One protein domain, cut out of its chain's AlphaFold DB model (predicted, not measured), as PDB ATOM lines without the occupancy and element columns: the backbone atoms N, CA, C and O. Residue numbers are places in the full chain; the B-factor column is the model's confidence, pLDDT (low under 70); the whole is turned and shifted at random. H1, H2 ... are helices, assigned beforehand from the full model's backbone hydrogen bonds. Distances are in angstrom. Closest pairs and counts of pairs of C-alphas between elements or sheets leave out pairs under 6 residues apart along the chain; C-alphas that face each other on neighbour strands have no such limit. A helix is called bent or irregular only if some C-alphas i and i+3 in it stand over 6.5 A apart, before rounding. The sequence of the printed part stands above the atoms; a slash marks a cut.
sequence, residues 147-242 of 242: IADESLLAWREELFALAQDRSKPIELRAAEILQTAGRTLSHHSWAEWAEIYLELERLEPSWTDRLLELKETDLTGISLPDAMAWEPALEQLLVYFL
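AT A GLANCE: This is residues 147 to 242 of the 242 residues of an uncharacterized protein of Tyzzerella sp (UniProt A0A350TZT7). Two separate lobes of helices are joined by two strands of loop: a loose three-helix bundle of H1, H2 and H5, and a helical hairpin of H3 and H4, with no contact between the helices of one lobe and those of the other. In the bundle the last part of H1 packs on both H2 and H5, while its first part, residues 147 to 154, sticks out as a free arm; the links 181 to 189 and 217 to 226 bridge the open space between the lobes. The printed part has 96 residues with five named helices, in the order H1, H2, H3, H4, H5, and no named strand; its class is all helix. The whole is loose, with a radius of gyration of the C-alphas of 16.4 A, and the C-alphas span 46 by 32 by 24 A.

HOW THE PARTS SIT: The longest helix, H1, residues 147 to 163, touches H2, residues 170 to 180, with residues 159 to 163 alone; the closest C-alphas are those of Ala 163 and Arg 173, 5.6 A apart. These two form a helical hairpin, at a shallow tilt of 27 degrees and running opposite ways. H1 also touches H5, residues 227 to 240, with residues 160 to 163 of H1 alone and residues 235 to 239 of H5 alone. The closest C-alphas there are those of Phe 160 and Val 239, 6.2 A apart, and the two helices run opposite ways at a shallow tilt of 3 degrees. H2 and H5 touch through Ile 170 and Glu 231, whose C-alphas are the closest at 6.6 A, and they run the same way at a shallow tilt of 29 degrees. H1, H2 and H5 make a bundle, three helices that touch one another at shallow tilts; of the 4 pairs of helices that touch in the printed part, 3 are at a shallow tilt, a mostly aligned packing. H3, residues 190 to 199, and H4, residues 206 to 216, form the second helical hairpin. They touch, with the C-alphas of Ala 191 and Lys 215 the closest at 4.1 A, and they run opposite ways at a tilt of 36 degrees, only just steep. H3 and H4 are each apart from H1, H2 and H5. In H1, H2, H3 and H4 every O i to N i+4 pair is within hydrogen-bond range; in H5 it is 8 of 10.

IN THESE COORDINATES: H1 begins at C-alpha 147, at (35.114, 93.768, 0.900), and measures 24.2 A from first to last C-alpha. H2, from Ile 170 to Thr 180, measures 15.3 A. H3, from Trp 190 to Glu 199, measures 14.5 A, with C-alpha 190 at (5.785, 96.252, 28.946). H4, from Ser 206 to Glu 216, measures 16.1 A. H5, from Ala 227 to Tyr 240, measures 19.4 A and ends at C-alpha 240, at (19.803, 106.426, 13.576). H5 is irregular: C-alphas 229 and 232 are 7.3 A apart, against about 5 A in a regular helix, and its line is a rough one.

THE WHOLE: The two C-alphas farthest apart are those of Ile 147 and Glu 216, 48.8 A. The printed part has no cut and ends at Leu 242, the chain's last residue. The four links between helices are short but not tight; the one from H4 to H5 has 10 residues and the one from H2 to H3 has 9. Residues 199 to 206 and 221 to 226 stand free, as do residues 147 to 154 of H1. Without these stretches the body has 74 residues and spans 38 by 29 by 21 A. The mean pLDDT of the printed part is 88.7, and 7 residues are under 70: residue 221 and residues 223 to 228.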
ATOM      1  N   ILE A 147      36.355  94.504   1.185       93.12
ATOM      2  CA  ILE A 147      35.114  93.768   0.900       93.12
ATOM      3  C   ILE A 147      34.144  93.805   2.094       93.12
ATOM      4  O   ILE A 147      32.929  93.723   1.894       93.12
ATOM      5  N   ALA A 148      34.654  93.882   3.326       93.88
ATOM      6  CA  ALA A 148      33.816  93.906   4.519       93.88
ATOM      7  C   ALA A 148      33.100  95.256   4.643       93.88
ATOM      8  O   ALA A 148      31.882  95.260   4.828       93.88
ATOM      9  N   ASP A 149      33.820  96.362   4.449       94.38
ATOM     10  CA  ASP A 149      33.261  97.715   4.404       94.38
ATOM     11  C   ASP A 149      32.233  97.846   3.275       94.38
ATOM     12  O   ASP A 149      31.110  98.295   3.511       94.38
ATOM     13  N   GLU A 150      32.557  97.385   2.061       94.19
ATOM     14  CA  GLU A 150      31.621  97.413   0.928       94.19
ATOM     15  C   GLU A 150      30.334  96.635   1.231       94.19
ATOM     16  O   GLU A 150      29.234  97.132   0.985       94.19
ATOM     17  N   SER A 151      30.463  95.428   1.788       95.44
ATOM     18  CA  SER A 151      29.315  94.570   2.102       95.44
ATOM     19  C   SER A 151      28.453  95.160   3.218       95.44
ATOM     20  O   SER A 151      27.227  95.141   3.123       95.44
ATOM     21  N   LEU A 152      29.085  95.696   4.266       94.88
ATOM     22  CA  LEU A 152      28.402  96.329   5.391       94.88
ATOM     23  C   LEU A 152      27.626  97.567   4.938       94.88
ATOM     24  O   LEU A 152      26.448  97.706   5.261       94.88
ATOM     25  N   LEU A 153      28.270  98.450   4.174       95.44
ATOM     26  CA  LEU A 153      27.656  99.686   3.700       95.44
ATOM     27  C   LEU A 153      26.532  99.402   2.700       95.44
ATOM     28  O   LEU A 153      25.469 100.004   2.812       95.44
ATOM     29  N   ALA A 154      26.720  98.454   1.777       96.06
ATOM     30  CA  ALA A 154      25.661  98.040   0.854       96.06
ATOM     31  C   ALA A 154      24.442  97.479   1.601       96.06
ATOM     32  O   ALA A 154      23.311  97.851   1.296       96.06
ATOM     33  N   TRP A 155      24.669  96.639   2.615       96.50
ATOM     34  CA  TRP A 155      23.589  96.109   3.440       96.50
ATOM     35  C   TRP A 155      22.876  97.210   4.234       96.50
ATOM     36  O   TRP A 155      21.649  97.240   4.282       96.50
ATOM     37  N   ARG A 156      23.615  98.174   4.796       96.44
ATOM     38  CA  ARG A 156      23.017  99.317   5.498       96.44
ATOM     39  C   ARG A 156      22.143 100.174   4.581       96.44
ATOM     40  O   ARG A 156      21.071 100.593   5.006       96.44
ATOM     41  N   GLU A 157      22.536 100.386   3.325       96.69
ATOM     42  CA  GLU A 157      21.695 101.094   2.347       96.69
ATOM     43  C   GLU A 157      20.361 100.368   2.091       96.69
ATOM     44  O   GLU A 157      19.319 101.015   1.958       96.69
ATOM     45  N   GLU A 158      20.346  99.029   2.092       97.25
ATOM     46  CA  GLU A 158      19.095  98.256   2.031       97.25
ATOM     47  C   GLU A 158      18.215  98.521   3.262       97.25
ATOM     48  O   GLU A 158      17.008  98.746   3.131       97.25
ATOM     49  N   LEU A 159      18.809  98.553   4.459       97.38
ATOM     50  CA  LEU A 159      18.081  98.831   5.701       97.38
ATOM     51  C   LEU A 159      17.552 100.272   5.745       97.38
ATOM     52  O   LEU A 159      16.407 100.484   6.146       97.38
ATOM     53  N   PHE A 160      18.321 101.256   5.269       97.69
ATOM     54  CA  PHE A 160      17.854 102.636   5.108       97.69
ATOM     55  C   PHE A 160      16.686 102.736   4.128       97.69
ATOM     56  O   PHE A 160      15.747 103.494   4.379       97.69
ATOM     57  N   ALA A 161      16.707 101.981   3.028       97.56
ATOM     58  CA  ALA A 161      15.603 101.966   2.075       97.56
ATOM     59  C   ALA A 161      14.310 101.432   2.715       97.56
ATOM     60  O   ALA A 161      13.250 102.030   2.521       97.56
ATOM     61  N   LEU A 162      14.401 100.367   3.520       97.69
ATOM     62  CA  LEU A 162      13.269  99.827   4.285       97.69
ATOM     63  C   LEU A 162      12.771 100.826   5.336       97.69
ATOM     64  O   LEU A 162      11.575 101.116   5.401       97.69
ATOM     65  N   ALA A 163      13.687 101.398   6.123       97.19
ATOM     66  CA  ALA A 163      13.365 102.366   7.168       97.19
ATOM     67  C   ALA A 163      12.644 103.593   6.610       97.19
ATOM     68  O   ALA A 163      11.763 104.130   7.271       97.19
ATOM     69  N   GLN A 164      12.960 104.012   5.385       97.25
ATOM     70  CA  GLN A 164      12.444 105.238   4.779       97.25
ATOM     71  C   GLN A 164      11.337 104.995   3.735       97.25
ATOM     72  O   GLN A 164      10.959 105.920   3.002       97.25
ATOM     73  N   ASP A 165      10.782 103.781   3.630       97.19
ATOM     74  CA  ASP A 165       9.642 103.473   2.752       97.19
ATOM     75  C   ASP A 165       8.307 103.948   3.353       97.19
ATOM     76  O   ASP A 165       7.487 103.171   3.840       97.19
ATOM     77  N   ARG A 166       8.059 105.257   3.269       95.06
ATOM     78  CA  ARG A 166       6.830 105.910   3.761       95.06
ATOM     79  C   ARG A 166       5.528 105.447   3.085       95.06
ATOM     80  O   ARG A 166       4.468 105.971   3.408       95.06
ATOM     81  N   SER A 167       5.573 104.507   2.134       95.75
ATOM     82  CA  SER A 167       4.358 103.851   1.631       95.75
ATOM     83  C   SER A 167       3.807 102.795   2.600       95.75
ATOM     84  O   SER A 167       2.654 102.378   2.462       95.75
ATOM     85  N   LYS A 168       4.612 102.387   3.589       94.12
ATOM     86  CA  LYS A 168       4.287 101.392   4.612       94.12
ATOM     87  C   LYS A 168       4.247 102.029   6.009       94.12
ATOM     88  O   LYS A 168       5.075 102.895   6.294       94.12
ATOM     89  N   PRO A 169       3.369 101.548   6.909       91.25
ATOM     90  CA  PRO A 169       3.406 101.931   8.319       91.25
ATOM     91  C   PRO A 169       4.767 101.631   8.958       91.25
ATOM     92  O   PRO A 169       5.422 100.643   8.606       91.25
ATOM     93  N   ILE A 170       5.189 102.466   9.908       91.31
ATOM     94  CA  ILE A 170       6.477 102.348  10.609       91.31
ATOM     95  C   ILE A 170       6.707 100.973  11.253       91.31
ATOM     96  O   ILE A 170       7.824 100.457  11.230       91.31
ATOM     97  N   GLU A 171       5.659 100.324  11.759       88.19
ATOM     98  CA  GLU A 171       5.739  99.009  12.401       88.19
ATOM     99  C   GLU A 171       6.102  97.918  11.393       88.19
ATOM    100  O   GLU A 171       6.890  97.019  11.697       88.19
ATOM    101  N   LEU A 172       5.555  98.009  10.175       91.31
ATOM    102  CA  LEU A 172       5.880  97.078   9.099       91.31
ATOM    103  C   LEU A 172       7.327  97.275   8.638       91.31
ATOM    104  O   LEU A 172       8.041  96.292   8.461       91.31
ATOM    105  N   ARG A 173       7.781  98.527   8.519       94.81
ATOM    106  CA  ARG A 173       9.175  98.847   8.177       94.81
ATOM    107  C   ARG A 173      10.160  98.290   9.208       94.81
ATOM    108  O   ARG A 173      11.120  97.619   8.841       94.81
ATOM    109  N   ALA A 174       9.891  98.499  10.499       92.69
ATOM    110  CA  ALA A 174      10.704  97.947  11.584       92.69
ATOM    111  C   ALA A 174      10.744  96.407  11.559       92.69
ATOM    112  O   ALA A 174      11.804  95.805  11.742       92.69
ATOM    113  N   ALA A 175       9.607  95.756  11.289       92.00
ATOM    114  CA  ALA A 175       9.537  94.301  11.161       92.00
ATOM    115  C   ALA A 175      10.348  93.773   9.961       92.00
ATOM    116  O   ALA A 175      11.056  92.775  10.100       92.00
ATOM    117  N   GLU A 176      10.291  94.448   8.809       95.00
ATOM    118  CA  GLU A 176      11.066  94.095   7.608       95.00
ATOM    119  C   GLU A 176      12.579  94.266   7.815       95.00
ATOM    120  O   GLU A 176      13.357  93.415   7.373       95.00
ATOM    121  N   ILE A 177      13.006  95.312   8.531       95.50
ATOM    122  CA  ILE A 177      14.412  95.514   8.928       95.50
ATOM    123  C   ILE A 177      14.897  94.335   9.773       95.50
ATOM    124  O   ILE A 177      15.930  93.733   9.478       95.50
ATOM    125  N   LEU A 178      14.135  93.956  10.803       93.38
ATOM    126  CA  LEU A 178      14.510  92.846  11.680       93.38
ATOM    127  C   LEU A 178      14.547  91.521  10.927       93.38
ATOM    128  O   LEU A 178      15.511  90.770  11.075       93.38
ATOM    129  N   GLN A 179      13.553  91.259  10.077       93.56
ATOM    130  CA  GLN A 179      13.531  90.068   9.237       93.56
ATOM    131  C   GLN A 179      14.764  90.000   8.329       93.56
ATOM    132  O   GLN A 179      15.403  88.949   8.253       93.56
ATOM    133  N   THR A 180      15.126  91.117   7.693       93.62
ATOM    134  CA  THR A 180      16.337  91.239   6.864       93.62
ATOM    135  C   THR A 180      17.606  90.984   7.682       93.62
ATOM    136  O   THR A 180      18.526  90.326   7.203       93.62
ATOM    137  N   ALA A 181      17.636  91.402   8.950       91.12
ATOM    138  CA  ALA A 181      18.722  91.113   9.888       91.12
ATOM    139  C   ALA A 181      18.693  89.695  10.494       91.12
ATOM    140  O   ALA A 181      19.516  89.375  11.357       91.12
ATOM    141  N   GLY A 182      17.754  88.830  10.093       91.81
ATOM    142  CA  GLY A 182      17.586  87.499  10.687       91.81
ATOM    143  C   GLY A 182      17.205  87.554  12.171       91.81
ATOM    144  O   GLY A 182      17.549  86.658  12.948       91.81
ATOM    145  N   ARG A 183      16.537  88.634  12.582       88.56
ATOM    146  CA  ARG A 183      16.035  88.887  13.933       88.56
ATOM    147  C   ARG A 183      14.512  88.943  13.923       88.56
ATOM    148  O   ARG A 183      13.865  89.171  12.908       88.56
ATOM    149  N   THR A 184      13.932  88.752  15.093       79.12
ATOM    150  CA  THR A 184      12.509  88.972  15.352       79.12
ATOM    151  C   THR A 184      12.400  89.846  16.589       79.12
ATOM    152  O   THR A 184      13.237  89.721  17.485       79.12
ATOM    153  N   LEU A 185      11.384  90.710  16.660       72.94
ATOM    154  CA  LEU A 185      11.083  91.409  17.910       72.94
ATOM    155  C   LEU A 185      10.863  90.379  19.017       72.94
ATOM    156  O   LEU A 185      10.178  89.374  18.813       72.94
ATOM    157  N   SER A 186      11.457  90.621  20.180       72.31
ATOM    158  CA  SER A 186      11.149  89.842  21.370       72.31
ATOM    159  C   SER A 186       9.701  90.099  21.785       72.31
ATOM    160  O   SER A 186       9.183  91.211  21.685       72.31
ATOM    161  N   HIS A 187       9.030  89.053  22.259       78.94
ATOM    162  CA  HIS A 187       7.644  89.128  22.723       78.94
ATOM    163  C   HIS A 187       7.561  89.520  24.204       78.94
ATOM    164  O   HIS A 187       6.794  88.921  24.952       78.94
ATOM    165  N   HIS A 188       8.373  90.489  24.631       85.44
ATOM    166  CA  HIS A 188       8.307  91.000  25.997       85.44
ATOM    167  C   HIS A 188       7.077  91.893  26.168       85.44
ATOM    168  O   HIS A 188       6.784  92.762  25.343       85.44
ATOM    169  N   SER A 189       6.368  91.678  27.266       85.69
ATOM    170  CA  SER A 189       5.399  92.611  27.821       85.69
ATOM    171  C   SER A 189       6.077  93.920  28.244       85.69
ATOM    172  O   SER A 189       7.291  93.988  28.442       85.69
ATOM    173  N   TRP A 190       5.283  94.975  28.430       85.25
ATOM    174  CA  TRP A 190       5.785  96.252  28.946       85.25
ATOM    175  C   TRP A 190       6.438  96.124  30.325       85.25
ATOM    176  O   TRP A 190       7.434  96.793  30.586       85.25
ATOM    177  N   ALA A 191       5.926  95.222  31.167       88.75
ATOM    178  CA  ALA A 191       6.510  94.929  32.468       88.75
ATOM    179  C   ALA A 191       7.902  94.292  32.347       88.75
ATOM    180  O   ALA A 191       8.826  94.720  33.033       88.75
ATOM    181  N   GLU A 192       8.080  93.333  31.435       91.06
ATOM    182  CA  GLU A 192       9.387  92.714  31.174       91.06
ATOM    183  C   GLU A 192      10.385  93.722  30.584       91.06
ATOM    184  O   GLU A 192      11.541  93.758  30.998       91.06
ATOM    185  N   TRP A 193       9.947  94.595  29.669       90.06
ATOM    186  CA  TRP A 193      10.799  95.684  29.179       90.06
ATOM    187  C   TRP A 193      11.214  96.641  30.295       90.06
ATOM    188  O   TRP A 193      12.383  97.016  30.377       90.06
ATOM    189  N   ALA A 194      10.280  97.023  31.168       91.88
ATOM    190  CA  ALA A 194      10.582  97.868  32.314       91.88
ATOM    191  C   ALA A 194      11.602  97.205  33.253       91.88
ATOM    192  O   ALA A 194      12.523  97.877  33.703       91.88
ATOM    193  N   GLU A 195      11.483  95.900  33.510       93.25
ATOM    194  CA  GLU A 195      12.461  95.143  34.301       93.25
ATOM    195  C   GLU A 195      13.861  95.192  33.686       93.25
ATOM    196  O   GLU A 195      14.805  95.540  34.390       93.25
ATOM    197  N   ILE A 196      13.984  94.954  32.377       92.69
ATOM    198  CA  ILE A 196      15.270  95.043  31.668       92.69
ATOM    199  C   ILE A 196      15.871  96.448  31.813       92.69
ATOM    200  O   ILE A 196      17.036  96.594  32.178       92.69
ATOM    201  N   TYR A 197      15.088  97.501  31.572       91.94
ATOM    202  CA  TYR A 197      15.588  98.875  31.689       91.94
ATOM    203  C   TYR A 197      15.930  99.272  33.132       91.94
ATOM    204  O   TYR A 197      16.813 100.101  33.343       91.94
ATOM    205  N   LEU A 198      15.277  98.675  34.133       92.75
ATOM    206  CA  LEU A 198      15.601  98.886  35.547       92.75
ATOM    207  C   LEU A 198      16.940  98.247  35.961       92.75
ATOM    208  O   LEU A 198      17.477  98.629  37.005       92.75
ATOM    209  N   GLU A 199      17.475  97.310  35.179       93.44
ATOM    210  CA  GLU A 199      18.809  96.727  35.391       93.44
ATOM    211  C   GLU A 199      19.933  97.589  34.799       93.44
ATOM    212  O   GLU A 199      21.087  97.450  35.206       93.44
ATOM    213  N   LEU A 200      19.612  98.494  33.869       91.38
ATOM    214  CA  LEU A 200      20.592  99.381  33.249       91.38
ATOM    215  C   LEU A 200      20.990 100.542  34.173       91.38
ATOM    216  O   LEU A 200      20.269 100.938  35.098       91.38
ATOM    217  N   GLU A 201      22.157 101.117  33.888       84.94
ATOM    218  CA  GLU A 201      22.580 102.382  34.478       84.94
ATOM    219  C   GLU A 201      21.611 103.502  34.072       84.94
ATOM    220  O   GLU A 201      21.226 103.630  32.909       84.94
ATOM    221  N   ARG A 202      21.191 104.312  35.049       84.75
ATOM    222  CA  ARG A 202      20.223 105.396  34.851       84.75
ATOM    223  C   ARG A 202      20.880 106.714  35.209       84.75
ATOM    224  O   ARG A 202      21.176 106.946  36.377       84.75
ATOM    225  N   LEU A 203      21.044 107.573  34.209       72.75
ATOM    226  CA  LEU A 203      21.651 108.894  34.382       72.75
ATOM    227  C   LEU A 203      20.734 109.873  35.125       72.75
ATOM    228  O   LEU A 203      21.209 110.712  35.882       72.75
ATOM    229  N   GLU A 204      19.415 109.771  34.939       79.06
ATOM    230  CA  GLU A 204      18.449 110.614  35.646       79.06
ATOM    231  C   GLU A 204      17.546 109.747  36.543       79.06
ATOM    232  O   GLU A 204      16.817 108.889  36.033       79.06
ATOM    233  N   PRO A 205      17.552 109.963  37.876       80.75
ATOM    234  CA  PRO A 205      16.799 109.132  38.816       80.75
ATOM    235  C   PRO A 205      15.291 109.078  38.549       80.75
ATOM    236  O   PRO A 205      14.668 108.058  38.842       80.75
ATOM    237  N   SER A 206      14.721 110.135  37.957       88.00
ATOM    238  CA  SER A 206      13.293 110.238  37.622       88.00
ATOM    239  C   SER A 206      12.818 109.125  36.677       88.00
ATOM    240  O   SER A 206      11.658 108.711  36.747       88.00
ATOM    241  N   TRP A 207      13.710 108.569  35.844       89.88
ATOM    242  CA  TRP A 207      13.392 107.418  34.997       89.88
ATOM    243  C   TRP A 207      13.107 106.156  35.801       89.88
ATOM    244  O   TRP A 207      12.337 105.319  35.343       89.88
ATOM    245  N   THR A 208      13.660 106.021  37.007       91.88
ATOM    246  CA  THR A 208      13.352 104.883  37.886       91.88
ATOM    247  C   THR A 208      11.870 104.872  38.233       91.88
ATOM    248  O   THR A 208      11.211 103.851  38.053       91.88
ATOM    249  N   ASP A 209      11.328 106.018  38.646       92.12
ATOM    250  CA  ASP A 209       9.912 106.144  38.993       92.12
ATOM    251  C   ASP A 209       9.020 105.863  37.778       92.12
ATOM    252  O   ASP A 209       8.016 105.163  37.894       92.12
ATOM    253  N   ARG A 210       9.420 106.337  36.589       91.50
ATOM    254  CA  ARG A 210       8.695 106.079  35.333       91.50
ATOM    255  C   ARG A 210       8.718 104.619  34.909       91.50
ATOM    256  O   ARG A 210       7.703 104.112  34.445       91.50
ATOM    257  N   LEU A 211       9.847 103.937  35.061       92.69
ATOM    258  CA  LEU A 211       9.958 102.517  34.736       92.69
ATOM    259  C   LEU A 211       9.187 101.653  35.739       92.69
ATOM    260  O   LEU A 211       8.551 100.684  35.337       92.69
ATOM    261  N   LEU A 212       9.179 102.018  37.025       92.56
ATOM    262  CA  LEU A 212       8.337 101.359  38.029       92.56
ATOM    263  C   LEU A 212       6.845 101.576  37.742       92.56
ATOM    264  O   LEU A 212       6.069 100.629  37.819       92.56
ATOM    265  N   GLU A 213       6.444 102.788  37.352       91.81
ATOM    266  CA  GLU A 213       5.078 103.074  36.898       91.81
ATOM    267  C   GLU A 213       4.718 102.226  35.669       91.81
ATOM    268  O   GLU A 213       3.677 101.569  35.658       91.81
ATOM    269  N   LEU A 214       5.597 102.170  34.663       89.25
ATOM    270  CA  LEU A 214       5.408 101.359  33.457       89.25
ATOM    271  C   LEU A 214       5.252  99.870  33.787       89.25
ATOM    272  O   LEU A 214       4.405  99.204  33.198       89.25
ATOM    273  N   LYS A 215       6.040  99.363  34.740       89.25
ATOM    274  CA  LYS A 215       6.000  97.963  35.171       89.25
ATOM    275  C   LYS A 215       4.631  97.549  35.711       89.25
ATOM    276  O   LYS A 215       4.176  96.442  35.439       89.25
ATOM    277  N   GLU A 216       3.981  98.439  36.453       89.00
ATOM    278  CA  GLU A 216       2.688  98.178  37.093       89.00
ATOM    279  C   GLU A 216       1.487  98.576  36.214       89.00
ATOM    280  O   GLU A 216       0.336  98.316  36.575       89.00
ATOM    281  N   THR A 217       1.725  99.210  35.062       85.94
ATOM    282  CA  THR A 217       0.659  99.726  34.196       85.94
ATOM    283  C   THR A 217       0.304  98.738  33.086       85.94
ATOM    284  O   THR A 217       1.135  98.380  32.253       85.94
ATOM    285  N   ASP A 218      -0.975  98.359  33.002       82.56
ATOM    286  CA  ASP A 218      -1.502  97.642  31.840       82.56
ATOM    287  C   ASP A 218      -1.721  98.615  30.672       82.56
ATOM    288  O   ASP A 218      -2.692  99.372  30.638       82.56
ATOM    289  N   LEU A 219      -0.796  98.600  29.711       78.19
ATOM    290  CA  LEU A 219      -0.893  99.398  28.486       78.19
ATOM    291  C   LEU A 219      -1.621  98.662  27.344       78.19
ATOM    292  O   LEU A 219      -1.593  99.115  26.195       78.19
ATOM    293  N   THR A 220      -2.260  97.519  27.614       76.75
ATOM    294  CA  THR A 220      -2.986  96.764  26.586       76.75
ATOM    295  C   THR A 220      -4.112  97.615  25.998       76.75
ATOM    296  O   THR A 220      -5.012  98.069  26.699       76.75
ATOM    297  N   GLY A 221      -4.085  97.822  24.680       69.19
ATOM    298  CA  GLY A 221      -5.118  98.589  23.979       69.19
ATOM    299  C   GLY A 221      -4.991 100.110  24.100       69.19
ATOM    300  O   GLY A 221      -5.897 100.819  23.660       69.19
ATOM    301  N   ILE A 222      -3.883 100.630  24.643       71.62
ATOM    302  CA  ILE A 222      -3.572 102.057  24.530       71.62
ATOM    303  C   ILE A 222      -3.318 102.401  23.063       71.62
ATOM    304  O   ILE A 222      -2.482 101.796  22.396       71.62
ATOM    305  N   SER A 223      -4.040 103.408  22.576       62.47
ATOM    306  CA  SER A 223      -3.712 104.073  21.321       62.47
ATOM    307  C   SER A 223      -2.701 105.167  21.616       62.47
ATOM    308  O   SER A 223      -2.962 106.039  22.447       62.47
ATOM    309  N   LEU A 224      -1.576 105.159  20.904       62.41
ATOM    310  CA  LEU A 224      -0.715 106.335  20.859       62.41
ATOM    311  C   LEU A 224      -1.528 107.525  20.300       62.41
ATOM    312  O   LEU A 224      -2.434 107.311  19.480       62.41
ATOM    313  N   PRO A 225      -1.255 108.766  20.746       64.12
ATOM    314  CA  PRO A 225      -1.763 109.955  20.070       64.12
ATOM    315  C   PRO A 225      -1.389 109.878  18.589       64.12
ATOM    316  O   PRO A 225      -0.323 109.349  18.292       64.12
ATOM    317  N   ASP A 226      -2.261 110.392  17.712       67.38
ATOM    318  CA  ASP A 226      -2.194 110.321  16.241       67.38
ATOM    319  C   ASP A 226      -0.841 109.809  15.711       67.38
ATOM    320  O   ASP A 226       0.126 110.567  15.627       67.38
ATOM    321  N   ALA A 227      -0.746 108.497  15.450       62.16
ATOM    322  CA  ALA A 227       0.522 107.820  15.152       62.16
ATOM    323  C   ALA A 227       1.269 108.474  13.975       62.16
ATOM    324  O   ALA A 227       2.499 108.505  13.953       62.16
ATOM    325  N   MET A 228       0.521 109.104  13.059       63.50
ATOM    326  CA  MET A 228       1.058 109.881  11.941       63.50
ATOM    327  C   MET A 228       1.908 111.082  12.384       63.50
ATOM    328  O   MET A 228       2.841 111.458  11.680       63.50
ATOM    329  N   ALA A 229       1.619 111.693  13.538       78.12
ATOM    330  CA  ALA A 229       2.359 112.852  14.037       78.12
ATOM    331  C   ALA A 229       3.772 112.490  14.525       78.12
ATOM    332  O   ALA A 229       4.665 113.335  14.498       78.12
ATOM    333  N   TRP A 230       3.980 111.244  14.957       84.88
ATOM    334  CA  TRP A 230       5.259 110.754  15.484       84.88
ATOM    335  C   TRP A 230       6.053 109.940  14.468       84.88
ATOM    336  O   TRP A 230       7.243 109.707  14.663       84.88
ATOM    337  N   GLU A 231       5.414 109.519  13.379       88.94
ATOM    338  CA  GLU A 231       6.018 108.658  12.370       88.94
ATOM    339  C   GLU A 231       7.327 109.215  11.777       88.94
ATOM    340  O   GLU A 231       8.273 108.434  11.670       88.94
ATOM    341  N   PRO A 232       7.470 110.526  11.477       92.56
ATOM    342  CA  PRO A 232       8.761 111.077  11.070       92.56
ATOM    343  C   PRO A 232       9.842 110.903  12.141       92.56
ATOM    344  O   PRO A 232      10.922 110.418  11.832       92.56
ATOM    345  N   ALA A 233       9.551 111.211  13.408       94.25
ATOM    346  CA  ALA A 233      10.519 111.067  14.497       94.25
ATOM    347  C   ALA A 233      10.929 109.599  14.717       94.25
ATOM    348  O   ALA A 233      12.105 109.308  14.930       94.25
ATOM    349  N   LEU A 234       9.973 108.667  14.621       93.62
ATOM    350  CA  LEU A 234      10.241 107.230  14.704       93.62
ATOM    351  C   LEU A 234      11.072 106.734  13.514       93.62
ATOM    352  O   LEU A 234      11.972 105.923  13.709       93.62
ATOM    353  N   GLU A 235      10.820 107.237  12.302       96.12
ATOM    354  CA  GLU A 235      11.653 106.964  11.123       96.12
ATOM    355  C   GLU A 235      13.094 107.430  11.351       96.12
ATOM    356  O   GLU A 235      14.017 106.646  11.138       96.12
ATOM    357  N   GLN A 236      13.303 108.659  11.842       97.00
ATOM    358  CA  GLN A 236      14.649 109.164  12.144       97.00
ATOM    359  C   GLN A 236      15.352 108.307  13.197       97.00
ATOM    360  O   GLN A 236      16.547 108.047  13.080       97.00
ATOM    361  N   LEU A 237      14.616 107.827  14.203       95.62
ATOM    362  CA  LEU A 237      15.166 106.951  15.233       95.62
ATOM    363  C   LEU A 237      15.543 105.571  14.680       95.62
ATOM    364  O   LEU A 237      16.611 105.065  15.009       95.62
ATOM    365  N   LEU A 238      14.703 104.971  13.828       94.81
ATOM    366  CA  LEU A 238      15.042 103.714  13.152       94.81
ATOM    367  C   LEU A 238      16.312 103.878  12.326       94.81
ATOM    368  O   LEU A 238      17.226 103.076  12.458       94.81
ATOM    369  N   VAL A 239      16.378 104.934  11.516       96.62
ATOM    370  CA  VAL A 239      17.541 105.235  10.683       96.62
ATOM    371  C   VAL A 239      18.792 105.487  11.531       96.62
ATOM    372  O   VAL A 239      19.864 105.032  11.160       96.62
ATOM    373  N   TYR A 240      18.674 106.161  12.677       96.44
ATOM    374  CA  TYR A 240      19.803 106.426  13.576       96.44
ATOM    375  C   TYR A 240      20.468 105.149  14.118       96.44
ATOM    376  O   TYR A 240      21.668 105.150  14.384       96.44
ATOM    377  N   PHE A 241      19.703 104.072  14.308       92.31
ATOM    378  CA  PHE A 241      20.213 102.801  14.838       92.31
ATOM    379  C   PHE A 241      20.757 101.838  13.768       92.31
ATOM    380  O   PHE A 241      21.215 100.752  14.128       92.31
ATOM    381  N   LEU A 242      20.690 102.215  12.488       92.50
ATOM    382  CA  LEU A 242      21.177 101.444  11.341       92.50
ATOM    383  C   LEU A 242      22.564 101.923  10.890       92.50
ATOM    384  O   LEU A 242      23.411 101.046  10.610       92.50
TER     385      LEU A 242